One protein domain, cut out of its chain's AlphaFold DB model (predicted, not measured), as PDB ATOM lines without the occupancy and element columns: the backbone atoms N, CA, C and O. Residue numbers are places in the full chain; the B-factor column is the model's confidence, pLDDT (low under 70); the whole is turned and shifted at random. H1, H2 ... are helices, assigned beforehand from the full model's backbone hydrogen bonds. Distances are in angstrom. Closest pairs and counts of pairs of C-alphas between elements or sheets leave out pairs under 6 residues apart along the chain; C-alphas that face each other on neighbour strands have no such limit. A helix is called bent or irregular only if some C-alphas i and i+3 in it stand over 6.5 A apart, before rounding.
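Overview. This is residues 17 to 215 of the 391 residues of a protein of Cicer arietinum (UniProt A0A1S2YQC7). The model is a rod of helices whose middle is the long hairpin of H3 and H4, with H6a, the first arm of the bent helix H6, packed on both. H1, H2 and H5 gather toward one end; the second arm H6b, H7 and H8 lengthen the rod toward the other. Seven helices or arms, H1, H3, H4, H6a, H6b, H7 and H8, make a bundle, a group of helices packed together. The 199 printed residues hold eight named helices, H1 to H8 in order, and no named strand: the class is all helix. The whole is only just loose, close to compact, with a radius of gyration of the C-alphas of 20.1 A and spans of 72 by 32 by 24 A.

Arrangement. H1, residues 17 to 31, and H2, residues 42 to 56, form a helical hairpin; their closest C-alphas, of Ile 23 and Ile 48, are 5.6 A apart. H3, residues 63 to 92, and H4, residues 95 to 119, form another, at a shallow tilt of 17 degrees, closest at the C-alphas of Leu 90 and Phe 98, 6.1 A. H4 is the hub, touching five other helices. H5, residues 121 to 131, touches H2, closest at the C-alphas of Phe 53 and Tyr 122, 6.5 A. H6, residues 136 to 168, was assigned as one helix by its hydrogen bonds but is bent: C-alphas 151 and 154 are 7.7 A apart. Its arms are H6a, residues 136 to 151, and H6b, residues 154 to 168. H6a touches H3, closest at the C-alphas of Glu 79 and Ser 143, 6.3 A. H6b touches residues 95 to 99 of H4 alone, closest at the C-alphas of Ala 159 and Asp 95, 4.9 A. H7, residues 175 to 192, forms a hairpin with H8, residues 196 to 215; the C-alphas of Tyr 185 and Pro 197, their closest, are 5.2 A apart. H4 and H8 are apart. Every O i to N i+4 pair is within hydrogen-bond range in H2, H4, H6b and H7, against 10 of 11 in H1, 22 of 26 in H3, 4 of 7 in H5, 10 of 12 in H6a and 13 of 16 in H8.

Along the chain. H1 begins at C-alpha 17, (120.134, 137.525, 122.706). H3 is 43.0 A long, H4 36.3 A and H8 29.6 A. H8 ends at C-alpha 215, (175.619, 122.525, 148.884), with a kink of 36 degrees near residue 208.

Size, cuts and confidence. The C-alphas farthest apart, of Leu 60 and Glu 215, are 72.3 A apart. The printed part has no cut, and no link is long. pLDDT is under 70 in 31 residues, among them 164 to 171 and 201 to 215.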
ATOM      1  N   GLU A  17     119.316 138.157 123.736       88.44
ATOM      2  CA  GLU A  17     120.134 137.525 122.706       88.44
ATOM      3  C   GLU A  17     120.619 138.539 121.665       88.44
ATOM      4  O   GLU A  17     121.800 138.546 121.328       88.44
ATOM      5  N   GLU A  18     119.752 139.445 121.205       88.81
ATOM      6  CA  GLU A  18     120.128 140.490 120.244       88.81
ATOM      7  C   GLU A  18     121.160 141.450 120.855       88.81
ATOM      8  O   GLU A  18     122.163 141.793 120.222       88.81
ATOM      9  N   GLY A  19     120.946 141.852 122.110       90.69
ATOM     10  CA  GLY A  19     121.886 142.690 122.846       90.69
ATOM     11  C   GLY A  19     123.218 141.982 123.094       90.69
ATOM     12  O   GLY A  19     124.284 142.570 122.883       90.69
ATOM     13  N   TRP A  20     123.170 140.705 123.476       93.75
ATOM     14  CA  TRP A  20     124.361 139.896 123.698       93.75
ATOM     15  C   TRP A  20     125.184 139.707 122.427       93.75
ATOM     16  O   TRP A  20     126.398 139.847 122.500       93.75
ATOM     17  N   GLU A  21     124.576 139.468 121.264       94.25
ATOM     18  CA  GLU A  21     125.309 139.330 119.994       94.25
ATOM     19  C   GLU A  21     126.171 140.564 119.678       94.25
ATOM     20  O   GLU A  21     127.328 140.451 119.258       94.25
ATOM     21  N   ILE A  22     125.647 141.765 119.950       93.50
ATOM     22  CA  ILE A  22     126.389 143.022 119.771       93.50
ATOM     23  C   ILE A  22     127.595 143.077 120.718       93.50
ATOM     24  O   ILE A  22     128.705 143.413 120.293       93.50
ATOM     25  N   ILE A  23     127.385 142.745 121.993       94.62
ATOM     26  CA  ILE A  23     128.429 142.763 123.026       94.62
ATOM     27  C   ILE A  23     129.492 141.699 122.720       94.62
ATOM     28  O   ILE A  23     130.689 141.991 122.706       94.62
ATOM     29  N   HIS A  24     129.055 140.484 122.401       94.31
ATOM     30  CA  HIS A  24     129.891 139.330 122.110       94.31
ATOM     31  C   HIS A  24     130.791 139.564 120.894       94.31
ATOM     32  O   HIS A  24     131.957 139.185 120.916       94.31
ATOM     33  N   LYS A  25     130.321 140.283 119.867       94.06
ATOM     34  CA  LYS A  25     131.179 140.706 118.749       94.06
ATOM     35  C   LYS A  25     132.362 141.568 119.210       94.06
ATOM     36  O   LYS A  25     133.473 141.403 118.706       94.06
ATOM     37  N   GLY A  26     132.136 142.471 120.166       93.56
ATOM     38  CA  GLY A  26     133.191 143.276 120.785       93.56
ATOM     39  C   GLY A  26     134.162 142.434 121.614       93.56
ATOM     40  O   GLY A  26     135.374 142.592 121.490       93.56
ATOM     41  N   ILE A  27     133.634 141.494 122.402       95.38
ATOM     42  CA  ILE A  27     134.424 140.539 123.195       95.38
ATOM     43  C   ILE A  27     135.312 139.681 122.290       95.38
ATOM     44  O   ILE A  27     136.518 139.600 122.506       95.38
ATOM     45  N   LYS A  28     134.739 139.095 121.238       95.25
ATOM     46  CA  LYS A  28     135.452 138.253 120.277       95.25
ATOM     47  C   LYS A  28     136.624 138.995 119.634       95.25
ATOM     48  O   LYS A  28     137.726 138.465 119.593       95.25
ATOM     49  N   LYS A  29     136.413 140.252 119.230       94.38
ATOM     50  CA  LYS A  29     137.473 141.125 118.696       94.38
ATOM     51  C   LYS A  29     138.625 141.333 119.690       94.38
ATOM     52  O   LYS A  29     139.767 141.472 119.263       94.38
ATOM     53  N   VAL A  30     138.342 141.379 120.995       94.44
ATOM     54  CA  VAL A  30     139.384 141.447 122.031       94.44
ATOM     55  C   VAL A  30     140.130 140.122 122.133       94.44
ATOM     56  O   VAL A  30     141.354 140.138 122.083       94.44
ATOM     57  N   ILE A  31     139.414 138.999 122.237       95.38
ATOM     58  CA  ILE A  31     140.016 137.666 122.395       95.38
ATOM     59  C   ILE A  31     140.920 137.322 121.205       95.38
ATOM     60  O   ILE A  31     142.060 136.913 121.400       95.38
ATOM     61  N   GLU A  32     140.449 137.551 119.977       94.81
ATOM     62  CA  GLU A  32     141.210 137.293 118.743       94.81
ATOM     63  C   GLU A  32     142.420 138.224 118.568       94.81
ATOM     64  O   GLU A  32     143.306 137.935 117.769       94.81
ATOM     65  N   GLY A  33     142.454 139.350 119.286       92.88
ATOM     66  CA  GLY A  33     143.529 140.334 119.212       92.88
ATOM     67  C   GLY A  33     144.591 140.208 120.306       92.88
ATOM     68  O   GLY A  33     145.520 141.007 120.314       92.88
ATOM     69  N   LEU A  34     144.465 139.270 121.249       93.19
ATOM     70  CA  LEU A  34     145.468 139.085 122.307       93.19
ATOM     71  C   LEU A  34     146.835 138.684 121.709       93.19
ATOM     72  O   LEU A  34     146.862 137.916 120.746       93.19
ATOM     73  N   PRO A  35     147.971 139.175 122.254       91.25
ATOM     74  CA  PRO A  35     148.127 139.943 123.504       91.25
ATOM     75  C   PRO A  35     147.779 141.437 123.414       91.25
ATOM     76  O   PRO A  35     147.511 142.068 124.438       91.25
ATOM     77  N   GLU A  36     147.744 142.011 122.212       92.19
ATOM     78  CA  GLU A  36     147.552 143.448 121.985       92.19
ATOM     79  C   GLU A  36     146.269 143.722 121.187       92.19
ATOM     80  O   GLU A  36     146.315 143.996 119.981       92.19
ATOM     81  N   PRO A  37     145.091 143.669 121.837       88.69
ATOM     82  CA  PRO A  37     143.830 143.769 121.130       88.69
ATOM     83  C   PRO A  37     143.690 145.124 120.429       88.69
ATOM     84  O   PRO A  37     144.060 146.167 120.991       88.69
ATOM     85  N   PRO A  38     143.105 145.150 119.219       86.88
ATOM     86  CA  PRO A  38     142.933 146.382 118.470       86.88
ATOM     87  C   PRO A  38     142.085 147.371 119.271       86.88
ATOM     88  O   PRO A  38     141.057 147.013 119.851       86.88
ATOM     89  N   LYS A  39     142.491 148.645 119.276       80.56
ATOM     90  CA  LYS A  39     141.740 149.701 119.963       80.56
ATOM     91  C   LYS A  39     140.323 149.784 119.388       80.56
ATOM     92  O   LYS A  39     140.151 150.100 118.211       80.56
ATOM     93  N   SER A  40     139.316 149.542 120.225       78.69
ATOM     94  CA  SER A  40     137.917 149.741 119.842       78.69
ATOM     95  C   SER A  40     137.653 151.210 119.528       78.69
ATOM     96  O   SER A  40     138.129 152.101 120.243       78.69
ATOM     97  N   THR A  41     136.875 151.472 118.480       83.00
ATOM     98  CA  THR A  41     136.500 152.845 118.119       83.00
ATOM     99  C   THR A  41     135.587 153.449 119.189       83.00
ATOM    100  O   THR A  41     135.011 152.749 120.028       83.00
ATOM    101  N   ILE A  42     135.459 154.778 119.203       82.75
ATOM    102  CA  ILE A  42     134.533 155.453 120.126       82.75
ATOM    103  C   ILE A  42     133.101 154.962 119.881       82.75
ATOM    104  O   ILE A  42     132.406 154.649 120.845       82.75
ATOM    105  N   ASP A  43     132.707 154.803 118.617       83.69
ATOM    106  CA  ASP A  43     131.369 154.348 118.229       83.69
ATOM    107  C   ASP A  43     131.090 152.908 118.676       83.69
ATOM    108  O   ASP A  43     130.020 152.632 119.210       83.69
ATOM    109  N   GLU A  44     132.063 151.998 118.537       84.75
ATOM    110  CA  GLU A  44     131.950 150.618 119.036       84.75
ATOM    111  C   GLU A  44     131.755 150.595 120.560       84.75
ATOM    112  O   GLU A  44     130.865 149.915 121.071       84.75
ATOM    113  N   ASN A  45     132.547 151.386 121.293       83.31
ATOM    114  CA  ASN A  45     132.432 151.483 122.749       83.31
ATOM    115  C   ASN A  45     131.092 152.098 123.181       83.31
ATOM    116  O   ASN A  45     130.481 151.626 124.139       83.31
ATOM    117  N   MET A  46     130.628 153.145 122.491       86.94
ATOM    118  CA  MET A  46     129.334 153.773 122.764       86.94
ATOM    119  C   MET A  46     128.176 152.823 122.470       86.94
ATOM    120  O   MET A  46     127.222 152.793 123.247       86.94
ATOM    121  N   LEU A  47     128.262 152.037 121.394       91.19
ATOM    122  CA  LEU A  47     127.255 151.042 121.046       91.19
ATOM    123  C   LEU A  47     127.135 149.989 122.150       91.19
ATOM    124  O   LEU A  47     126.046 149.813 122.682       91.19
ATOM    125  N   ILE A  48     128.245 149.364 122.553       90.94
ATOM    126  CA  ILE A  48     128.257 148.343 123.614       90.94
ATOM    127  C   ILE A  48     127.716 148.916 124.928       90.94
ATOM    128  O   ILE A  48     126.828 148.328 125.541       90.94
ATOM    129  N   TYR A  49     128.193 150.099 125.328       88.88
ATOM    130  CA  TYR A  49     127.730 150.755 126.549       88.88
ATOM    131  C   TYR A  49     126.226 151.052 126.509       88.88
ATOM    132  O   TYR A  49     125.519 150.800 127.482       88.88
ATOM    133  N   THR A  50     125.729 151.572 125.384       89.06
ATOM    134  CA  THR A  50     124.311 151.909 125.208       89.06
ATOM    135  C   THR A  50     123.441 150.656 125.201       89.06
ATOM    136  O   THR A  50     122.364 150.671 125.791       89.06
ATOM    137  N   THR A  51     123.906 149.566 124.586       91.56
ATOM    138  CA  THR A  51     123.223 148.268 124.607       91.56
ATOM    139  C   THR A  51     123.085 147.757 126.039       91.56
ATOM    140  O   THR A  51     121.964 147.535 126.487       91.56
ATOM    141  N   ILE A  52     124.184 147.687 126.801       91.06
ATOM    142  CA  ILE A  52     124.161 147.254 128.210       91.06
ATOM    143  C   ILE A  52     123.244 148.159 129.044       91.06
ATOM    144  O   ILE A  52     122.400 147.667 129.789       91.06
ATOM    145  N   PHE A  53     123.357 149.481 128.882       90.25
ATOM    146  CA  PHE A  53     122.497 150.452 129.562       90.25
ATOM    147  C   PHE A  53     121.009 150.208 129.281       90.25
ATOM    148  O   PHE A  53     120.200 150.188 130.211       90.25
ATOM    149  N   ASN A  54     120.631 150.034 128.013       87.94
ATOM    150  CA  ASN A  54     119.236 149.827 127.627       87.94
ATOM    151  C   ASN A  54     118.690 148.525 128.217       87.94
ATOM    152  O   ASN A  54     117.600 148.552 128.782       87.94
ATOM    153  N   MET A  55     119.470 147.441 128.160       86.62
ATOM    154  CA  MET A  55     119.093 146.138 128.717       86.62
ATOM    155  C   MET A  55     118.884 146.202 130.236       86.62
ATOM    156  O   MET A  55     117.905 145.673 130.752       86.62
ATOM    157  N   CYS A  56     119.755 146.909 130.964       86.00
ATOM    158  CA  CYS A  56     119.676 146.992 132.428       86.00
ATOM    159  C   CYS A  56     118.617 147.991 132.925       86.00
ATOM    160  O   CYS A  56     118.110 147.868 134.036       86.00
ATOM    161  N   THR A  57     118.258 149.001 132.122       81.69
ATOM    162  CA  THR A  57     117.292 150.055 132.512       81.69
ATOM    163  C   THR A  57     115.897 149.872 131.917       81.69
ATOM    164  O   THR A  57     115.052 150.779 131.977       81.69
ATOM    165  N   GLU A  58     115.639 148.708 131.331       73.06
ATOM    166  CA  GLU A  58     114.397 148.426 130.633       73.06
ATOM    167  C   GLU A  58     113.184 148.398 131.579       73.06
ATOM    168  O   GLU A  58     113.160 147.735 132.616       73.06
ATOM    169  N   LYS A  59     112.132 149.142 131.208       55.75
ATOM    170  CA  LYS A  59     110.968 149.453 132.064       55.75
ATOM    171  C   LYS A  59     109.992 148.290 132.303       55.75
ATOM    172  O   LYS A  59     108.998 148.491 132.995       55.75
ATOM    173  N   LEU A  60     110.241 147.105 131.747       58.44
ATOM    174  CA  LEU A  60     109.343 145.945 131.845       58.44
ATOM    175  C   LEU A  60     109.561 145.092 133.110       58.44
ATOM    176  O   LEU A  60     108.972 144.025 133.226       58.44
ATOM    177  N   GLY A  61     110.394 145.538 134.060       59.75
ATOM    178  CA  GLY A  61     110.697 144.780 135.283       59.75
ATOM    179  C   GLY A  61     111.670 143.610 135.075       59.75
ATOM    180  O   GLY A  61     111.958 142.894 136.024       59.75
ATOM    181  N   VAL A  62     112.193 143.441 133.854       65.25
ATOM    182  CA  VAL A  62     113.159 142.390 133.472       65.25
ATOM    183  C   VAL A  62     114.613 142.885 133.534       65.25
ATOM    184  O   VAL A  62     115.537 142.081 133.522       65.25
ATOM    185  N   GLY A  63     114.842 144.202 133.651       63.91
ATOM    186  CA  GLY A  63     116.193 144.786 133.660       63.91
ATOM    187  C   GLY A  63     117.085 144.263 134.791       63.91
ATOM    188  O   GLY A  63     118.275 144.037 134.586       63.91
ATOM    189  N   ASP A  64     116.495 143.962 135.954       71.75
ATOM    190  CA  ASP A  64     117.208 143.329 137.066       71.75
ATOM    191  C   ASP A  64     117.666 141.898 136.754       71.75
ATOM    192  O   ASP A  64     118.701 141.475 137.274       71.75
ATOM    193  N   THR A  65     116.922 141.176 135.916       80.56
ATOM    194  CA  THR A  65     117.270 139.832 135.438       80.56
ATOM    195  C   THR A  65     118.386 139.920 134.401       80.56
ATOM    196  O   THR A  65     119.410 139.263 134.551       80.56
ATOM    197  N   TYR A  66     118.269 140.828 133.426       87.38
ATOM    198  CA  TYR A  66     119.283 140.999 132.382       87.38
ATOM    199  C   TYR A  66     120.634 141.470 132.912       87.38
ATOM    200  O   TYR A  66     121.662 141.034 132.404       87.38
ATOM    201  N   ALA A  67     120.673 142.306 133.950       89.06
ATOM    202  CA  ALA A  67     121.938 142.673 134.581       89.06
ATOM    203  C   ALA A  67     122.665 141.451 135.181       89.06
ATOM    204  O   ALA A  67     123.884 141.334 135.043       89.06
ATOM    205  N   VAL A  68     121.923 140.521 135.797       89.69
ATOM    206  CA  VAL A  68     122.472 139.257 136.321       89.69
ATOM    207  C   VAL A  68     122.893 138.335 135.177       89.69
ATOM    208  O   VAL A  68     123.984 137.771 135.223       89.69
ATOM    209  N   ASP A  69     122.085 138.221 134.124       91.75
ATOM    210  CA  ASP A  69     122.416 137.402 132.956       91.75
ATOM    211  C   ASP A  69     123.679 137.907 132.249       91.75
ATOM    212  O   ASP A  69     124.557 137.117 131.909       91.75
ATOM    213  N   LEU A  70     123.816 139.224 132.067       94.12
ATOM    214  CA  LEU A  70     125.008 139.832 131.476       94.12
ATOM    215  C   LEU A  70     126.250 139.615 132.345       94.12
ATOM    216  O   LEU A  70     127.320 139.341 131.805       94.12
ATOM    217  N   TYR A  71     126.117 139.701 133.671       95.12
ATOM    218  CA  TYR A  71     127.197 139.376 134.602       95.12
ATOM    219  C   TYR A  71     127.615 137.900 134.497       95.12
ATOM    220  O   TYR A  71     128.802 137.590 134.391       95.12
ATOM    221  N   ASN A  72     126.651 136.979 134.451       95.19
ATOM    222  CA  ASN A  72     126.928 135.549 134.309       95.19
ATOM    223  C   ASN A  72     127.596 135.231 132.967       95.19
ATOM    224  O   ASN A  72     128.572 134.488 132.929       95.19
ATOM    225  N   ARG A  73     127.131 135.839 131.870       96.25
ATOM    226  CA  ARG A  73     127.765 135.672 130.556       96.25
ATOM    227  C   ARG A  73     129.159 136.303 130.502       96.25
ATOM    228  O   ARG A  73     130.045 135.742 129.868       96.25
ATOM    229  N   TYR A  74     129.387 137.426 131.187       96.81
ATOM    230  CA  TYR A  74     130.731 137.990 131.357       96.81
ATOM    231  C   TYR A  74     131.670 136.982 132.030       96.81
ATOM    232  O   TYR A  74     132.758 136.733 131.516       96.81
ATOM    233  N   LYS A  75     131.240 136.362 133.136       97.19
ATOM    234  CA  LYS A  75     132.013 135.318 133.825       97.19
ATOM    235  C   LYS A  75     132.297 134.134 132.899       97.19
ATOM    236  O   LYS A  75     133.446 133.711 132.789       97.19
ATOM    237  N   GLN A  76     131.271 133.669 132.187       97.81
ATOM    238  CA  GLN A  76     131.359 132.538 131.267       97.81
ATOM    239  C   GLN A  76     132.382 132.768 130.147       97.81
ATOM    240  O   GLN A  76     133.120 131.856 129.805       97.81
ATOM    241  N   VAL A  77     132.508 133.992 129.625       98.19
ATOM    242  CA  VAL A  77     133.524 134.323 128.609       98.19
ATOM    243  C   VAL A  77     134.946 134.015 129.088       98.19
ATOM    244  O   VAL A  77     135.752 133.496 128.315       98.19
ATOM    245  N   PHE A  78     135.269 134.312 130.352       98.12
ATOM    246  CA  PHE A  78     136.579 133.968 130.914       98.12
ATOM    247  C   PHE A  78     136.727 132.466 131.119       98.12
ATOM    248  O   PHE A  78     137.762 131.914 130.760       98.12
ATOM    249  N   GLU A  79     135.707 131.806 131.671       98.19
ATOM    250  CA  GLU A  79     135.722 130.356 131.905       98.19
ATOM    251  C   GLU A  79     135.897 129.576 130.591       98.19
ATOM    252  O   GLU A  79     136.731 128.671 130.517       98.19
ATOM    253  N   ASP A  80     135.196 129.985 129.532       98.12
ATOM    254  CA  ASP A  80     135.290 129.395 128.199       98.12
ATOM    255  C   ASP A  80     136.674 129.628 127.584       98.12
ATOM    256  O   ASP A  80     137.286 128.689 127.071       98.12
ATOM    257  N   TYR A  81     137.210 130.853 127.654       98.19
ATOM    258  CA  TYR A  81     138.555 131.154 127.150       98.19
ATOM    259  C   TYR A  81     139.631 130.347 127.887       98.19
ATOM    260  O   TYR A  81     140.512 129.752 127.258       98.19
ATOM    261  N   ILE A  82     139.541 130.278 129.216       98.31
ATOM    262  CA  ILE A  82     140.488 129.523 130.037       98.31
ATOM    263  C   ILE A  82     140.433 128.035 129.681       98.31
ATOM    264  O   ILE A  82     141.465 127.429 129.401       98.31
ATOM    265  N   THR A  83     139.231 127.464 129.630       98.12
ATOM    266  CA  THR A  83     139.038 126.026 129.406       98.12
ATOM    267  C   THR A  83     139.405 125.605 127.984       98.12
ATOM    268  O   THR A  83     139.979 124.536 127.788       98.12
ATOM    269  N   SER A  84     139.090 126.431 126.984       97.50
ATOM    270  CA  SER A  84     139.308 126.091 125.572       97.50
ATOM    271  C   SER A  84     140.694 126.453 125.044       97.50
ATOM    272  O   SER A  84     141.125 125.862 124.058       97.50
ATOM    273  N   THR A  85     141.378 127.425 125.656       96.88
ATOM    274  CA  THR A  85     142.630 127.983 125.118       96.88
ATOM    275  C   THR A  85     143.771 127.950 126.128       96.88
ATOM    276  O   THR A  85     144.843 127.447 125.809       96.88
ATOM    277  N   VAL A  86     143.566 128.471 127.344       98.06
ATOM    278  CA  VAL A  86     144.653 128.613 128.332       98.06
ATOM    279  C   VAL A  86     145.106 127.256 128.861       98.06
ATOM    280  O   VAL A  86     146.278 126.917 128.734       98.06
ATOM    281  N   LEU A  87     144.188 126.467 129.423       98.00
ATOM    282  CA  LEU A  87     144.523 125.185 130.046       98.00
ATOM    283  C   LEU A  87     145.143 124.183 129.060       98.00
ATOM    284  O   LEU A  87     146.161 123.593 129.415       98.00
ATOM    285  N   PRO A  88     144.616 123.990 127.831       98.00
ATOM    286  CA  PRO A  88     145.267 123.123 126.851       98.00
ATOM    287  C   PRO A  88     146.708 123.547 126.551       98.00
ATOM    288  O   PRO A  88     147.606 122.713 126.616       98.00
ATOM    289  N   SER A  89     146.943 124.846 126.328       96.69
ATOM    290  CA  SER A  89     148.281 125.372 126.035       96.69
ATOM    291  C   SER A  89     149.262 125.149 127.190       96.69
ATOM    292  O   SER A  89     150.411 124.776 126.974       96.69
ATOM    293  N   LEU A  90     148.811 125.317 128.437       97.25
ATOM    294  CA  LEU A  90     149.650 125.064 129.613       97.25
ATOM    295  C   LEU A  90     149.978 123.577 129.775       97.25
ATOM    296  O   LEU A  90     151.135 123.229 129.983       97.25
ATOM    297  N   ARG A  91     148.986 122.694 129.623       96.81
ATOM    298  CA  ARG A  91     149.160 121.239 129.779       96.81
ATOM    299  C   ARG A  91     150.099 120.625 128.736       96.81
ATOM    300  O   ARG A  91     150.712 119.597 129.011       96.81
ATOM    301  N   GLU A  92     150.195 121.221 127.549       94.56
ATOM    302  CA  GLU A  92     151.094 120.766 126.479       94.56
ATOM    303  C   GLU A  92     152.572 121.099 126.744       94.56
ATOM    304  O   GLU A  92     153.455 120.452 126.181       94.56
ATOM    305  N   ASN A  93     152.850 122.073 127.612       93.38
ATOM    306  CA  ASN A  93     154.200 122.540 127.907       93.38
ATOM    307  C   ASN A  93     154.734 121.973 129.236       93.38
ATOM    308  O   ASN A  93     153.978 121.606 130.135       93.38
ATOM    309  N   GLN A  94     156.063 121.918 129.369       91.50
ATOM    310  CA  GLN A  94     156.775 121.492 130.583       91.50
ATOM    311  C   GLN A  94     157.955 122.434 130.872       91.50
ATOM    312  O   GLN A  94     158.392 123.175 129.984       91.50
ATOM    313  N   ASP A  95     158.452 122.409 132.109       89.44
ATOM    314  CA  ASP A  95     159.641 123.142 132.562       89.44
ATOM    315  C   ASP A  95     159.644 124.632 132.145       89.44
ATOM    316  O   ASP A  95     158.668 125.351 132.357       89.44
ATOM    317  N   GLU A  96     160.724 125.128 131.532       91.62
ATOM    318  CA  GLU A  96     160.854 126.538 131.129       91.62
ATOM    319  C   GLU A  96     159.799 126.991 130.114       91.62
ATOM    320  O   GLU A  96     159.342 128.134 130.168       91.62
ATOM    321  N   LEU A  97     159.408 126.116 129.178       93.31
ATOM    322  CA  LEU A  97     158.378 126.441 128.185       93.31
ATOM    323  C   LEU A  97     157.018 126.610 128.859       93.31
ATOM    324  O   LEU A  97     156.265 127.513 128.502       93.31
ATOM    325  N   PHE A  98     156.737 125.790 129.874       96.62
ATOM    326  CA  PHE A  98     155.540 125.936 130.692       96.62
ATOM    327  C   PHE A  98     155.531 127.278 131.435       96.62
ATOM    328  O   PHE A  98     154.517 127.971 131.417       96.62
ATOM    329  N   LEU A  99     156.656 127.690 132.033       94.19
ATOM    330  CA  LEU A  99     156.739 128.968 132.754       94.19
ATOM    331  C   LEU A  99     156.569 130.179 131.822       94.19
ATOM    332  O   LEU A  99     155.883 131.140 132.181       94.19
ATOM    333  N   LYS A 100     157.139 130.120 130.611       96.44
ATOM    334  CA  LYS A 100     156.931 131.133 129.559       96.44
ATOM    335  C   LYS A 100     155.459 131.232 129.171       96.44
ATOM    336  O   LYS A 100     154.883 132.316 129.207       96.44
ATOM    337  N   GLU A 101     154.835 130.094 128.888       97.69
ATOM    338  CA  GLU A 101     153.427 130.041 128.506       97.69
ATOM    339  C   GLU A 101     152.506 130.535 129.635       97.69
ATOM    340  O   GLU A 101     151.571 131.296 129.385       97.69
ATOM    341  N   LEU A 102     152.785 130.174 130.893       97.56
ATOM    342  CA  LEU A 102     152.045 130.660 132.060       97.56
ATOM    343  C   LEU A 102     152.108 132.184 132.172       97.56
ATOM    344  O   LEU A 102     151.073 132.830 132.363       97.56
ATOM    345  N   HIS A 103     153.298 132.762 132.009       95.62
ATOM    346  CA  HIS A 103     153.483 134.208 132.026       95.62
ATOM    347  C   HIS A 103     152.690 134.904 130.909       95.62
ATOM    348  O   HIS A 103     151.970 135.878 131.169       95.62
ATOM    349  N   ASP A 104     152.761 134.385 129.683       96.38
ATOM    350  CA  ASP A 104     152.057 134.947 128.529       96.38
ATOM    351  C   ASP A 104     150.537 134.862 128.707       96.38
ATOM    352  O   ASP A 104     149.812 135.838 128.477       96.38
ATOM    353  N   ARG A 105     150.023 133.723 129.186       97.69
ATOM    354  CA  ARG A 105     148.587 133.545 129.450       97.69
ATOM    355  C   ARG A 105     148.093 134.423 130.587       97.69
ATOM    356  O   ARG A 105     147.013 135.004 130.459       97.69
ATOM    357  N   TRP A 106     148.877 134.593 131.649       97.25
ATOM    358  CA  TRP A 106     148.546 135.523 132.727       97.25
ATOM    359  C   TRP A 106     148.495 136.974 132.234       97.25
ATOM    360  O   TRP A 106     147.547 137.711 132.524       97.25
ATOM    361  N   THR A 107     149.464 137.386 131.416       95.38
ATOM    362  CA  THR A 107     149.498 138.723 130.808       95.38
ATOM    363  C   THR A 107     148.303 138.960 129.881       95.38
ATOM    364  O   THR A 107     147.641 140.001 129.968       95.38
ATOM    365  N   ASN A 108     147.951 137.971 129.059       96.75
ATOM    366  CA  ASN A 108     146.759 137.999 128.211       96.75
ATOM    367  C   ASN A 108     145.475 138.147 129.031       96.75
ATOM    368  O   ASN A 108     144.617 138.971 128.702       96.75
ATOM    369  N   HIS A 109     145.363 137.405 130.134       97.62
ATOM    370  CA  HIS A 109     144.212 137.466 131.030       97.62
ATOM    371  C   HIS A 109     144.056 138.843 131.686       97.62
ATOM    372  O   HIS A 109     142.952 139.394 131.705       97.62
ATOM    373  N   LYS A 110     145.156 139.461 132.142       95.06
ATOM    374  CA  LYS A 110     145.165 140.846 132.653       95.06
ATOM    375  C   LYS A 110     144.680 141.845 131.595       95.06
ATOM    376  O   LYS A 110     143.847 142.712 131.880       95.06
ATOM    377  N   THR A 111     145.153 141.715 130.354       94.00
ATOM    378  CA  THR A 111     144.727 142.582 129.245       94.00
ATOM    379  C   THR A 111     143.250 142.403 128.910       94.00
ATOM    380  O   THR A 111     142.525 143.399 128.800       94.00
ATOM    381  N   MET A 112     142.784 141.157 128.808       95.81
ATOM    382  CA  MET A 112     141.376 140.842 128.579       95.81
ATOM    383  C   MET A 112     140.499 141.410 129.703       95.81
ATOM    384  O   MET A 112     139.538 142.120 129.414       95.81
ATOM    385  N   THR A 113     140.884 141.216 130.969       95.69
ATOM    386  CA  THR A 113     140.188 141.755 132.152       95.69
ATOM    387  C   THR A 113     140.007 143.265 132.067       95.69
ATOM    388  O   THR A 113     138.891 143.773 132.204       95.69
ATOM    389  N   ARG A 114     141.073 144.005 131.745       93.69
ATOM    390  CA  ARG A 114     141.018 145.464 131.582       93.69
ATOM    391  C   ARG A 114     140.090 145.896 130.438       93.69
ATOM    392  O   ARG A 114     139.347 146.872 130.585       93.69
ATOM    393  N   CYS A 115     140.123 145.204 129.297       92.19
ATOM    394  CA  CYS A 115     139.278 145.529 128.145       92.19
ATOM    395  C   CYS A 115     137.798 145.206 128.395       92.19
ATOM    396  O   CYS A 115     136.940 146.055 128.139       92.19
ATOM    397  N   LEU A 116     137.492 144.015 128.919       93.50
ATOM    398  CA  LEU A 116     136.114 143.592 129.167       93.50
ATOM    399  C   LEU A 116     135.478 144.402 130.303       93.50
ATOM    400  O   LEU A 116     134.368 144.900 130.140       93.50
ATOM    401  N   SER A 117     136.198 144.672 131.394       91.31
ATOM    402  CA  SER A 117     135.675 145.512 132.487       91.31
ATOM    403  C   SER A 117     135.339 146.932 132.018       91.31
ATOM    404  O   SER A 117     134.367 147.544 132.461       91.31
ATOM    405  N   ARG A 118     136.078 147.462 131.032       90.19
ATOM    406  CA  ARG A 118     135.738 148.740 130.396       90.19
ATOM    407  C   ARG A 118     134.456 148.667 129.565       90.19
ATOM    408  O   ARG A 118     133.692 149.632 129.594       90.19
ATOM    409  N   MET A 119     134.223 147.572 128.838       91.19
ATOM    410  CA  MET A 119     132.990 147.369 128.066       91.19
ATOM    411  C   MET A 119     131.762 147.281 128.978       91.19
ATOM    412  O   MET A 119     130.756 147.934 128.714       91.19
ATOM    413  N   PHE A 120     131.879 146.566 130.095       93.44
ATOM    414  CA  PHE A 120     130.790 146.332 131.046       93.44
ATOM    415  C   PHE A 120     130.729 147.348 132.199       93.44
ATOM    416  O   PHE A 120     129.995 147.153 133.165       93.44
ATOM    417  N   ARG A 121     131.427 148.486 132.083       90.31
ATOM    418  CA  ARG A 121     131.531 149.527 133.126       90.31
ATOM    419  C   ARG A 121     130.185 149.986 133.699       90.31
ATOM    420  O   ARG A 121     130.130 150.454 134.833       90.31
ATOM    421  N   TYR A 122     129.109 149.930 132.911       90.75
ATOM    422  CA  TYR A 122     127.776 150.264 133.410       90.75
ATOM    423  C   TYR A 122     127.332 149.315 134.536       90.75
ATOM    424  O   TYR A 122     126.943 149.804 135.596       90.75
ATOM    425  N   LEU A 123     127.462 147.997 134.334       90.44
ATOM    426  CA  LEU A 123     127.105 146.989 135.339       90.44
ATOM    427  C   LEU A 123     127.893 147.207 136.628       90.44
ATOM    428  O   LEU A 123     127.305 147.287 137.701       90.44
ATOM    429  N   ASP A 124     129.207 147.383 136.499       87.81
ATOM    430  CA  ASP A 124     130.135 147.556 137.622       87.81
ATOM    431  C   ASP A 124     129.808 148.789 138.473       87.81
ATOM    432  O   ASP A 124     129.936 148.784 139.695       87.81
ATOM    433  N   ARG A 125     129.309 149.854 137.836       89.94
ATOM    434  CA  ARG A 125     128.979 151.104 138.523       89.94
ATOM    435  C   ARG A 125     127.603 151.101 139.184       89.94
ATOM    436  O   ARG A 125     127.425 151.805 140.178       89.94
ATOM    437  N   TYR A 126     126.621 150.412 138.606       88.31
ATOM    438  CA  TYR A 126     125.219 150.589 138.998       88.31
ATOM    439  C   TYR A 126     124.535 149.308 139.458       88.31
ATOM    440  O   TYR A 126     123.820 149.359 140.456       88.31
ATOM    441  N   ASP A 127     124.728 148.191 138.763       85.50
ATOM    442  CA  ASP A 127     123.973 146.963 139.022       85.50
ATOM    443  C   ASP A 127     124.701 146.038 140.003       85.50
ATOM    444  O   ASP A 127     124.074 145.522 140.925       85.50
ATOM    445  N   ILE A 128     126.025 145.898 139.879       88.75
ATOM    446  CA  ILE A 128     126.854 145.057 140.758       88.75
ATOM    447  C   ILE A 128     126.769 145.504 142.227       88.75
ATOM    448  O   ILE A 128     126.427 144.664 143.062       88.75
ATOM    449  N   PRO A 129     126.948 146.799 142.581       88.81
ATOM    450  CA  PRO A 129     126.841 147.231 143.975       88.81
ATOM    451  C   PRO A 129     125.438 147.049 144.557       88.81
ATOM    452  O   PRO A 129     125.291 146.786 145.744       88.81
ATOM    453  N   ARG A 130     124.391 147.184 143.730       86.69
ATOM    454  CA  ARG A 130     122.996 146.990 144.166       86.69
ATOM    455  C   ARG A 130     122.661 145.531 144.441       86.69
ATOM    456  O   ARG A 130     121.749 145.267 145.215       86.69
ATOM    457  N   LYS A 131     123.348 144.614 143.762       86.31
ATOM    458  CA  LYS A 131     123.127 143.168 143.850       86.31
ATOM    459  C   LYS A 131     124.149 142.459 144.738       86.31
ATOM    460  O   LYS A 131     124.095 141.240 144.825       86.31
ATOM    461  N   GLU A 132     125.060 143.207 145.368       88.19
ATOM    462  CA  GLU A 132     126.114 142.682 146.251       88.19
ATOM    463  C   GLU A 132     126.982 141.598 145.583       88.19
ATOM    464  O   GLU A 132     127.451 140.660 146.222       88.19
ATOM    465  N   LEU A 133     127.197 141.725 144.269       89.62
ATOM    466  CA  LEU A 133     128.050 140.816 143.505       89.62
ATOM    467  C   LEU A 133     129.528 141.250 143.596       89.62
ATOM    468  O   LEU A 133     129.802 142.441 143.781       89.62
ATOM    469  N   PRO A 134     130.490 140.319 143.431       91.56
ATOM    470  CA  PRO A 134     131.890 140.672 143.208       91.56
ATOM    471  C   PRO A 134     132.051 141.640 142.030       91.56
ATOM    472  O   PRO A 134     131.255 141.621 141.087       91.56
ATOM    473  N   SER A 135     133.092 142.477 142.059       94.00
ATOM    474  CA  SER A 135     133.371 143.352 140.915       94.00
ATOM    475  C   SER A 135     133.694 142.528 139.669       94.00
ATOM    476  O   SER A 135     134.084 141.356 139.754       94.00
ATOM    477  N   LEU A 136     133.554 143.137 138.491       94.94
ATOM    478  CA  LEU A 136     133.942 142.474 137.242       94.94
ATOM    479  C   LEU A 136     135.415 142.050 137.262       94.94
ATOM    480  O   LEU A 136     135.748 140.942 136.849       94.94
ATOM    481  N   GLU A 137     136.280 142.916 137.793       93.69
ATOM    482  CA  GLU A 137     137.710 142.650 137.917       93.69
ATOM    483  C   GLU A 137     137.986 141.481 138.876       93.69
ATOM    484  O   GLU A 137     138.688 140.544 138.492       93.69
ATOM    485  N   ASP A 138     137.367 141.474 140.066       93.25
ATOM    486  CA  ASP A 138     137.491 140.352 141.013       93.25
ATOM    487  C   ASP A 138     137.011 139.043 140.366       93.25
ATOM    488  O   ASP A 138     137.662 138.010 140.486       93.25
ATOM    489  N   THR A 139     135.890 139.082 139.638       96.25
ATOM    490  CA  THR A 139     135.303 137.906 138.977       96.25
ATOM    491  C   THR A 139     136.236 137.326 137.924       96.25
ATOM    492  O   THR A 139     136.430 136.114 137.875       96.25
ATOM    493  N   ALA A 140     136.840 138.179 137.095       97.06
ATOM    494  CA  ALA A 140     137.772 137.745 136.067       97.06
ATOM    495  C   ALA A 140     139.018 137.085 136.672       97.06
ATOM    496  O   ALA A 140     139.439 136.021 136.213       97.06
ATOM    497  N   PHE A 141     139.609 137.679 137.712       96.31
ATOM    498  CA  PHE A 141     140.784 137.104 138.369       96.31
ATOM    499  C   PHE A 141     140.460 135.838 139.156       96.31
ATOM    500  O   PHE A 141     141.227 134.879 139.093       96.31
ATOM    501  N   LEU A 142     139.296 135.786 139.805       96.06
ATOM    502  CA  LEU A 142     138.829 134.594 140.502       96.06
ATOM    503  C   LEU A 142     138.598 133.420 139.537       96.06
ATOM    504  O   LEU A 142     138.902 132.285 139.888       96.06
ATOM    505  N   SER A 143     138.135 133.670 138.306       97.50
ATOM    506  CA  SER A 143     138.038 132.621 137.279       97.50
ATOM    507  C   SER A 143     139.406 132.036 136.914       97.50
ATOM    508  O   SER A 143     139.528 130.823 136.780       97.50
ATOM    509  N   PHE A 144     140.449 132.865 136.781       98.00
ATOM    510  CA  PHE A 144     141.808 132.366 136.519       98.00
ATOM    511  C   PHE A 144     142.379 131.620 137.724       98.00
ATOM    512  O   PHE A 144     143.004 130.579 137.555       98.00
ATOM    513  N   TYR A 145     142.124 132.118 138.935       96.94
ATOM    514  CA  TYR A 145     142.514 131.447 140.170       96.94
ATOM    515  C   TYR A 145     141.900 130.036 140.249       96.94
ATOM    516  O   TYR A 145     142.620 129.042 140.261       96.94
ATOM    517  N   ASN A 146     140.569 129.937 140.195       95.81
ATOM    518  CA  ASN A 146     139.856 128.673 140.412       95.81
ATOM    519  C   ASN A 146     140.118 127.620 139.323       95.81
ATOM    520  O   ASN A 146     139.877 126.437 139.539       95.81
ATOM    521  N   LEU A 147     140.510 128.040 138.115       97.38
ATOM    522  CA  LEU A 147     140.690 127.127 136.983       97.38
ATOM    523  C   LEU A 147     142.160 126.848 136.674       97.38
ATOM    524  O   LEU A 147     142.514 125.708 136.405       97.38
ATOM    525  N   VAL A 148     143.012 127.876 136.675       97.38
ATOM    526  CA  VAL A 148     144.422 127.740 136.282       97.38
ATOM    527  C   VAL A 148     145.308 127.556 137.499       97.38
ATOM    528  O   VAL A 148     146.090 126.612 137.524       97.38
ATOM    529  N   TYR A 149     145.201 128.431 138.502       94.44
ATOM    530  CA  TYR A 149     146.042 128.320 139.695       94.44
ATOM    531  C   TYR A 149     145.781 126.992 140.417       94.44
ATOM    532  O   TYR A 149     146.728 126.236 140.634       94.44
ATOM    533  N   ASP A 150     144.516 126.658 140.690       91.12
ATOM    534  CA  ASP A 150     144.145 125.425 141.402       91.12
ATOM    535  C   ASP A 150     144.720 124.158 140.741       91.12
ATOM    536  O   ASP A 150     145.113 123.225 141.440       91.12
ATOM    537  N   GLU A 151     144.847 124.135 139.410       94.12
ATOM    538  CA  GLU A 151     145.379 122.985 138.673       94.12
ATOM    539  C   GLU A 151     146.906 123.029 138.490       94.12
ATOM    540  O   GLU A 151     147.581 122.011 138.635       94.12
ATOM    541  N   MET A 152     147.464 124.196 138.159       95.38
ATOM    542  CA  MET A 152     148.822 124.324 137.609       95.38
ATOM    543  C   MET A 152     149.876 124.789 138.623       95.38
ATOM    544  O   MET A 152     151.069 124.707 138.326       95.38
ATOM    545  N   HIS A 153     149.479 125.286 139.802       91.56
ATOM    546  CA  HIS A 153     150.405 125.897 140.766       91.56
ATOM    547  C   HIS A 153     151.577 124.963 141.121       91.56
ATOM    548  O   HIS A 153     152.745 125.314 140.939       91.56
ATOM    549  N   LYS A 154     151.303 123.718 141.517       90.75
ATOM    550  CA  LYS A 154     152.372 122.785 141.888       90.75
ATOM    551  C   LYS A 154     153.402 122.583 140.771       90.75
ATOM    552  O   LYS A 154     154.594 122.708 141.027       90.75
ATOM    553  N   GLN A 155     152.945 122.367 139.537       93.19
ATOM    554  CA  GLN A 155     153.828 122.212 138.377       93.19
ATOM    555  C   GLN A 155     154.700 123.457 138.154       93.19
ATOM    556  O   GLN A 155     155.888 123.330 137.866       93.19
ATOM    557  N   ALA A 156     154.136 124.656 138.330       93.12
ATOM    558  CA  ALA A 156     154.897 125.897 138.232       93.12
ATOM    559  C   ALA A 156     156.012 125.979 139.276       93.12
ATOM    560  O   ALA A 156     157.126 126.377 138.938       93.12
ATOM    561  N   MET A 157     155.743 125.574 140.522       87.94
ATOM    562  CA  MET A 157     156.793 125.586 141.538       87.94
ATOM    563  C   MET A 157     157.830 124.490 141.351       87.94
ATOM    564  O   MET A 157     159.016 124.774 141.500       87.94
ATOM    565  N   ASP A 158     157.423 123.285 140.961       84.44
ATOM    566  CA  ASP A 158     158.358 122.199 140.660       84.44
ATOM    567  C   ASP A 158     159.336 122.620 139.542       84.44
ATOM    568  O   ASP A 158     160.547 122.428 139.666       84.44
ATOM    569  N   ALA A 159     158.838 123.291 138.496       87.56
ATOM    570  CA  ALA A 159     159.665 123.831 137.415       87.56
ATOM    571  C   ALA A 159     160.630 124.933 137.894       87.56
ATOM    572  O   ALA A 159     161.805 124.922 137.521       87.56
ATOM    573  N   VAL A 160     160.178 125.862 138.747       80.44
ATOM    574  CA  VAL A 160     161.045 126.905 139.328       80.44
ATOM    575  C   VAL A 160     162.152 126.296 140.186       80.44
ATOM    576  O   VAL A 160     163.317 126.662 140.030       80.44
ATOM    577  N   LEU A 161     161.821 125.343 141.058       74.12
ATOM    578  CA  LEU A 161     162.808 124.664 141.897       74.12
ATOM    579  C   LEU A 161     163.829 123.907 141.037       74.12
ATOM    580  O   LEU A 161     165.030 124.009 141.282       74.12
ATOM    581  N   ALA A 162     163.381 123.229 139.975       76.81
ATOM    582  CA  ALA A 162     164.266 122.557 139.027       76.81
ATOM    583  C   ALA A 162     165.202 123.535 138.291       76.81
ATOM    584  O   ALA A 162     166.388 123.244 138.125       76.81
ATOM    585  N   MET A 163     164.707 124.710 137.878       73.12
ATOM    586  CA  MET A 163     165.545 125.767 137.296       73.12
ATOM    587  C   MET A 163     166.613 126.248 138.275       73.12
ATOM    588  O   MET A 163     167.780 126.361 137.905       73.12
ATOM    589  N   ILE A 164     166.232 126.488 139.529       65.56
ATOM    590  CA  ILE A 164     167.161 126.900 140.582       65.56
ATOM    591  C   ILE A 164     168.245 125.829 140.780       65.56
ATOM    592  O   ILE A 164     169.427 126.162 140.840       65.56
ATOM    593  N   CYS A 165     167.888 124.542 140.815       63.47
ATOM    594  CA  CYS A 165     168.862 123.451 140.908       63.47
ATOM    595  C   CYS A 165     169.840 123.424 139.719       63.47
ATOM    596  O   CYS A 165     171.043 123.278 139.926       63.47
ATOM    597  N   ARG A 166     169.361 123.620 138.481       68.69
ATOM    598  CA  ARG A 166     170.231 123.685 137.288       68.69
ATOM    599  C   ARG A 166     171.184 124.877 137.320       68.69
ATOM    600  O   ARG A 166     172.366 124.716 137.028       68.69
ATOM    601  N   LYS A 167     170.707 126.045 137.764       62.88
ATOM    602  CA  LYS A 167     171.565 127.218 137.983       62.88
ATOM    603  C   LYS A 167     172.695 126.915 138.965       62.88
ATOM    604  O   LYS A 167     173.844 127.262 138.706       62.88
ATOM    605  N   HIS A 168     172.388 126.241 140.072       54.34
ATOM    606  CA  HIS A 168     173.402 125.846 141.054       54.34
ATOM    607  C   HIS A 168     174.397 124.813 140.509       54.34
ATOM    608  O   HIS A 168     175.574 124.869 140.856       54.34
ATOM    609  N   ALA A 169     173.971 123.940 139.591       61.31
ATOM    610  CA  ALA A 169     174.857 123.026 138.867       61.31
ATOM    611  C   ALA A 169     175.774 123.725 137.834       61.31
ATOM    612  O   ALA A 169     176.587 123.064 137.187       61.31
ATOM    613  N   GLY A 170     175.671 125.052 137.687       52.28
ATOM    614  CA  GLY A 170     176.484 125.858 136.776       52.28
ATOM    615  C   GLY A 170     175.906 125.992 135.367       52.28
ATOM    616  O   GLY A 170     176.620 126.433 134.465       52.28
ATOM    617  N   GLU A 171     174.643 125.614 135.156       68.38
ATOM    618  CA  GLU A 171     173.952 125.838 133.886       68.38
ATOM    619  C   GLU A 171     173.457 127.285 133.769       68.38
ATOM    620  O   GLU A 171     172.993 127.895 134.735       68.38
ATOM    621  N   GLU A 172     173.521 127.829 132.556       70.69
ATOM    622  CA  GLU A 172     172.905 129.113 132.233       70.69
ATOM    623  C   GLU A 172     171.382 128.934 132.151       70.69
ATOM    624  O   GLU A 172     170.887 128.089 131.401       70.69
ATOM    625  N   ILE A 173     170.638 129.716 132.937       75.69
ATOM    626  CA  ILE A 173     169.173 129.687 132.969       75.69
ATOM    627  C   ILE A 173     168.594 131.073 132.699       75.69
ATOM    628  O   ILE A 173     169.223 132.096 132.965       75.69
ATOM    629  N   ASP A 174     167.346 131.108 132.246       79.19
ATOM    630  CA  ASP A 174     166.579 132.345 132.151       79.19
ATOM    631  C   ASP A 174     165.974 132.712 133.518       79.19
ATOM    632  O   ASP A 174     164.858 132.324 133.871       79.19
ATOM    633  N   GLU A 175     166.728 133.469 134.314       73.75
ATOM    634  CA  GLU A 175     166.324 133.911 135.658       73.75
ATOM    635  C   GLU A 175     165.036 134.742 135.661       73.75
ATOM    636  O   GLU A 175     164.330 134.805 136.674       73.75
ATOM    637  N   THR A 176     164.687 135.346 134.521       77.50
ATOM    638  CA  THR A 176     163.453 136.122 134.400       77.50
ATOM    639  C   THR A 176     162.217 135.242 134.573       77.50
ATOM    640  O   THR A 176     161.213 135.716 135.102       77.50
ATOM    641  N   LEU A 177     162.286 133.947 134.234       74.62
ATOM    642  CA  LEU A 177     161.173 133.005 134.407       74.62
ATOM    643  C   LEU A 177     160.883 132.712 135.875       74.62
ATOM    644  O   LEU A 177     159.716 132.643 136.266       74.62
ATOM    645  N   VAL A 178     161.929 132.596 136.697       72.44
ATOM    646  CA  VAL A 178     161.788 132.420 138.149       72.44
ATOM    647  C   VAL A 178     161.091 133.642 138.737       72.44
ATOM    648  O   VAL A 178     160.060 133.511 139.395       72.44
ATOM    649  N   HIS A 179     161.588 134.840 138.417       72.69
ATOM    650  CA  HIS A 179     160.981 136.091 138.868       72.69
ATOM    651  C   HIS A 179     159.523 136.234 138.405       72.69
ATOM    652  O   HIS A 179     158.639 136.517 139.211       72.69
ATOM    653  N   ASN A 180     159.248 136.004 137.120       77.75
ATOM    654  CA  ASN A 180     157.907 136.121 136.548       77.75
ATOM    655  C   ASN A 180     156.915 135.160 137.205       77.75
ATOM    656  O   ASN A 180     155.760 135.526 137.424       77.75
ATOM    657  N   THR A 181     157.370 133.956 137.554       80.12
ATOM    658  CA  THR A 181     156.545 132.955 138.234       80.12
ATOM    659  C   THR A 181     156.262 133.362 139.677       80.12
ATOM    660  O   THR A 181     155.110 133.332 140.101       80.12
ATOM    661  N   LEU A 182     157.264 133.830 140.425       75.56
ATOM    662  CA  LEU A 182     157.053 134.335 141.788       75.56
ATOM    663  C   LEU A 182     156.149 135.580 141.806       75.56
ATOM    664  O   LEU A 182     155.255 135.684 142.650       75.56
ATOM    665  N   SER A 183     156.312 136.486 140.834       77.19
ATOM    666  CA  SER A 183     155.411 137.630 140.638       77.19
ATOM    667  C   SER A 183     153.987 137.166 140.353       77.19
ATOM    668  O   SER A 183     153.047 137.710 140.924       77.19
ATOM    669  N   PHE A 184     153.810 136.118 139.538       89.19
ATOM    670  CA  PHE A 184     152.498 135.525 139.289       89.19
ATOM    671  C   PHE A 184     151.821 135.065 140.586       89.19
ATOM    672  O   PHE A 184     150.670 135.435 140.797       89.19
ATOM    673  N   TYR A 185     152.514 134.345 141.478       78.44
ATOM    674  CA  TYR A 185     151.962 133.908 142.772       78.44
ATOM    675  C   TYR A 185     151.526 135.070 143.668       78.44
ATOM    676  O   TYR A 185     150.454 135.022 144.275       78.44
ATOM    677  N   SER A 186     152.339 136.123 143.736       77.38
ATOM    678  CA  SER A 186     151.999 137.330 144.490       77.38
ATOM    679  C   SER A 186     150.781 138.038 143.882       77.38
ATOM    680  O   SER A 186     149.779 138.276 144.560       77.38
ATOM    681  N   GLU A 187     150.826 138.300 142.573       83.69
ATOM    682  CA  GLU A 187     149.786 139.025 141.842       83.69
ATOM    683  C   GLU A 187     148.449 138.281 141.843       83.69
ATOM    684  O   GLU A 187     147.416 138.899 142.090       83.69
ATOM    685  N   ILE A 188     148.428 136.974 141.559       89.38
ATOM    686  CA  ILE A 188     147.176 136.204 141.518       89.38
ATOM    687  C   ILE A 188     146.525 136.156 142.899       89.38
ATOM    688  O   ILE A 188     145.304 136.283 142.997       89.38
ATOM    689  N   GLY A 189     147.328 136.045 143.962       79.38
ATOM    690  CA  GLY A 189     146.850 136.110 145.336       79.38
ATOM    691  C   GLY A 189     146.227 137.466 145.662       79.38
ATOM    692  O   GLY A 189     145.070 137.537 146.075       79.38
ATOM    693  N   GLU A 190     146.940 138.562 145.394       78.75
ATOM    694  CA  GLU A 190     146.427 139.918 145.621       78.75
ATOM    695  C   GLU A 190     145.128 140.174 144.837       78.75
ATOM    696  O   GLU A 190     144.120 140.599 145.407       78.75
ATOM    697  N   ARG A 191     145.124 139.857 143.536       85.50
ATOM    698  CA  ARG A 191     144.008 140.125 142.617       85.50
ATOM    699  C   ARG A 191     142.774 139.273 142.905       85.50
ATOM    700  O   ARG A 191     141.661 139.776 142.787       85.50
ATOM    701  N   ALA A 192     142.951 138.009 143.287       86.88
ATOM    702  CA  ALA A 192     141.847 137.128 143.678       86.88
ATOM    703  C   ALA A 192     141.444 137.293 145.156       86.88
ATOM    704  O   ALA A 192     140.478 136.670 145.598       86.88
ATOM    705  N   ARG A 193     142.166 138.125 145.924       81.75
ATOM    706  CA  ARG A 193     142.038 138.273 147.386       81.75
ATOM    707  C   ARG A 193     142.220 136.941 148.122       81.75
ATOM    708  O   ARG A 193     141.504 136.631 149.073       81.75
ATOM    709  N   LYS A 194     143.194 136.161 147.656       78.19
ATOM    710  CA  LYS A 194     143.585 134.839 148.144       78.19
ATOM    711  C   LYS A 194     145.025 134.873 148.643       78.19
ATOM    712  O   LYS A 194     145.872 135.557 148.081       78.19
ATOM    713  N   LYS A 195     145.311 134.159 149.724       64.56
ATOM    714  CA  LYS A 195     146.646 134.131 150.355       64.56
ATOM    715  C   LYS A 195     147.355 132.792 150.170       64.56
ATOM    716  O   LYS A 195     148.560 132.696 150.368       64.56
ATOM    717  N   GLU A 196     146.606 131.784 149.753       78.00
ATOM    718  CA  GLU A 196     147.056 130.438 149.447       78.00
ATOM    719  C   GLU A 196     148.210 130.426 148.424       78.00
ATOM    720  O   GLU A 196     149.185 129.725 148.691       78.00
ATOM    721  N   PRO A 197     148.209 131.243 147.342       72.94
ATOM    722  CA  PRO A 197     149.327 131.319 146.396       72.94
ATOM    723  C   PRO A 197     150.660 131.700 147.024       72.94
ATOM    724  O   PRO A 197     151.649 130.982 146.879       72.94
ATOM    725  N   ILE A 198     150.696 132.831 147.728       66.62
ATOM    726  CA  ILE A 198     151.946 133.325 148.296       66.62
ATOM    727  C   ILE A 198     152.446 132.391 149.398       66.62
ATOM    728  O   ILE A 198     153.636 132.099 149.445       66.62
ATOM    729  N   LEU A 199     151.544 131.852 150.225       60.91
ATOM    730  CA  LEU A 199     151.915 130.898 151.267       60.91
ATOM    731  C   LEU A 199     152.484 129.608 150.666       60.91
ATOM    732  O   LEU A 199     153.515 129.136 151.127       60.91
ATOM    733  N   PHE A 200     151.857 129.073 149.617       73.38
ATOM    734  CA  PHE A 200     152.342 127.881 148.927       73.38
ATOM    735  C   PHE A 200     153.759 128.073 148.375       73.38
ATOM    736  O   PHE A 200     154.628 127.237 148.614       73.38
ATOM    737  N   ALA A 201     154.010 129.184 147.675       64.31
ATOM    738  CA  ALA A 201     155.329 129.468 147.117       64.31
ATOM    739  C   ALA A 201     156.404 129.575 148.213       64.31
ATOM    740  O   ALA A 201     157.488 129.015 148.057       64.31
ATOM    741  N   LEU A 202     156.095 130.235 149.336       60.72
ATOM    742  CA  LEU A 202     157.010 130.346 150.476       60.72
ATOM    743  C   LEU A 202     157.315 128.985 151.097       60.72
ATOM    744  O   LEU A 202     158.485 128.647 151.244       60.72
ATOM    745  N   THR A 203     156.287 128.181 151.378       64.00
ATOM    746  CA  THR A 203     156.462 126.837 151.942       64.00
ATOM    747  C   THR A 203     157.332 125.965 151.040       64.00
ATOM    748  O   THR A 203     158.256 125.319 151.520       64.00
ATOM    749  N   MET A 204     157.097 125.979 149.724       66.38
ATOM    750  CA  MET A 204     157.890 125.186 148.778       66.38
ATOM    751  C   MET A 204     159.362 125.619 148.749       66.38
ATOM    752  O   MET A 204     160.250 124.775 148.647       66.38
ATOM    753  N   ILE A 205     159.646 126.918 148.853       62.22
ATOM    754  CA  ILE A 205     161.024 127.424 148.926       62.22
ATOM    755  C   ILE A 205     161.676 127.018 150.255       62.22
ATOM    756  O   ILE A 205     162.816 126.558 150.258       62.22
ATOM    757  N   GLU A 206     160.955 127.145 151.372       56.03
ATOM    758  CA  GLU A 206     161.431 126.764 152.707       56.03
ATOM    759  C   GLU A 206     161.737 125.264 152.814       56.03
ATOM    760  O   GLU A 206     162.798 124.887 153.309       56.03
ATOM    761  N   GLU A 207     160.856 124.399 152.309       59.22
ATOM    762  CA  GLU A 207     161.050 122.941 152.319       59.22
ATOM    763  C   GLU A 207     162.296 122.511 151.535       59.22
ATOM    764  O   GLU A 207     162.946 121.526 151.889       59.22
ATOM    765  N   ASN A 208     162.661 123.269 150.501       54.38
ATOM    766  CA  ASN A 208     163.836 123.003 149.675       54.38
ATOM    767  C   ASN A 208     165.081 123.785 150.135       54.38
ATOM    768  O   ASN A 208     166.172 123.563 149.610       54.38
ATOM    769  N   ALA A 209     164.966 124.629 151.168       45.09
ATOM    770  CA  ALA A 209     166.078 125.390 151.736       45.09
ATOM    771  C   ALA A 209     167.277 124.541 152.213       45.09
ATOM    772  O   ALA A 209     168.412 124.938 151.941       45.09
ATOM    773  N   PRO A 210     167.093 123.368 152.861       47.28
ATOM    774  CA  PRO A 210     168.212 122.536 153.312       47.28
ATOM    775  C   PRO A 210     169.123 122.062 152.175       47.28
ATOM    776  O   PRO A 210     170.338 122.022 152.347       47.28
ATOM    777  N   PHE A 211     168.558 121.781 150.995       42.25
ATOM    778  CA  PHE A 211     169.328 121.434 149.799       42.25
ATOM    779  C   PHE A 211     170.269 122.581 149.392       42.25
ATOM    780  O   PHE A 211     171.440 122.351 149.094       42.25
ATOM    781  N   TYR A 212     169.802 123.830 149.489       41.69
ATOM    782  CA  TYR A 212     170.618 125.018 149.216       41.69
ATOM    783  C   TYR A 212     171.687 125.271 150.300       41.69
ATOM    784  O   TYR A 212     172.782 125.745 149.992       41.69
ATOM    785  N   CYS A 213     171.416 124.930 151.566       33.34
ATOM    786  CA  CYS A 213     172.367 125.089 152.676       33.34
ATOM    787  C   CYS A 213     173.492 124.033 152.690       33.34
ATOM    788  O   CYS A 213     174.645 124.363 152.994       33.34
ATOM    789  N   ASP A 214     173.181 122.777 152.357       37.16
ATOM    790  CA  ASP A 214     174.153 121.676 152.346       37.16
ATOM    791  C   ASP A 214     175.173 121.831 151.205       37.16
ATOM    792  O   ASP A 214     176.371 121.600 151.389       37.16
ATOM    793  N   GLU A 215     174.740 122.306 150.037       35.81
ATOM    794  CA  GLU A 215     175.619 122.525 148.884       35.81
ATOM    795  C   GLU A 215     176.548 123.740 149.076       35.81
ATOM    796  O   GLU A 215     177.744 123.664 148.776       35.81
TER     797      GLU A 215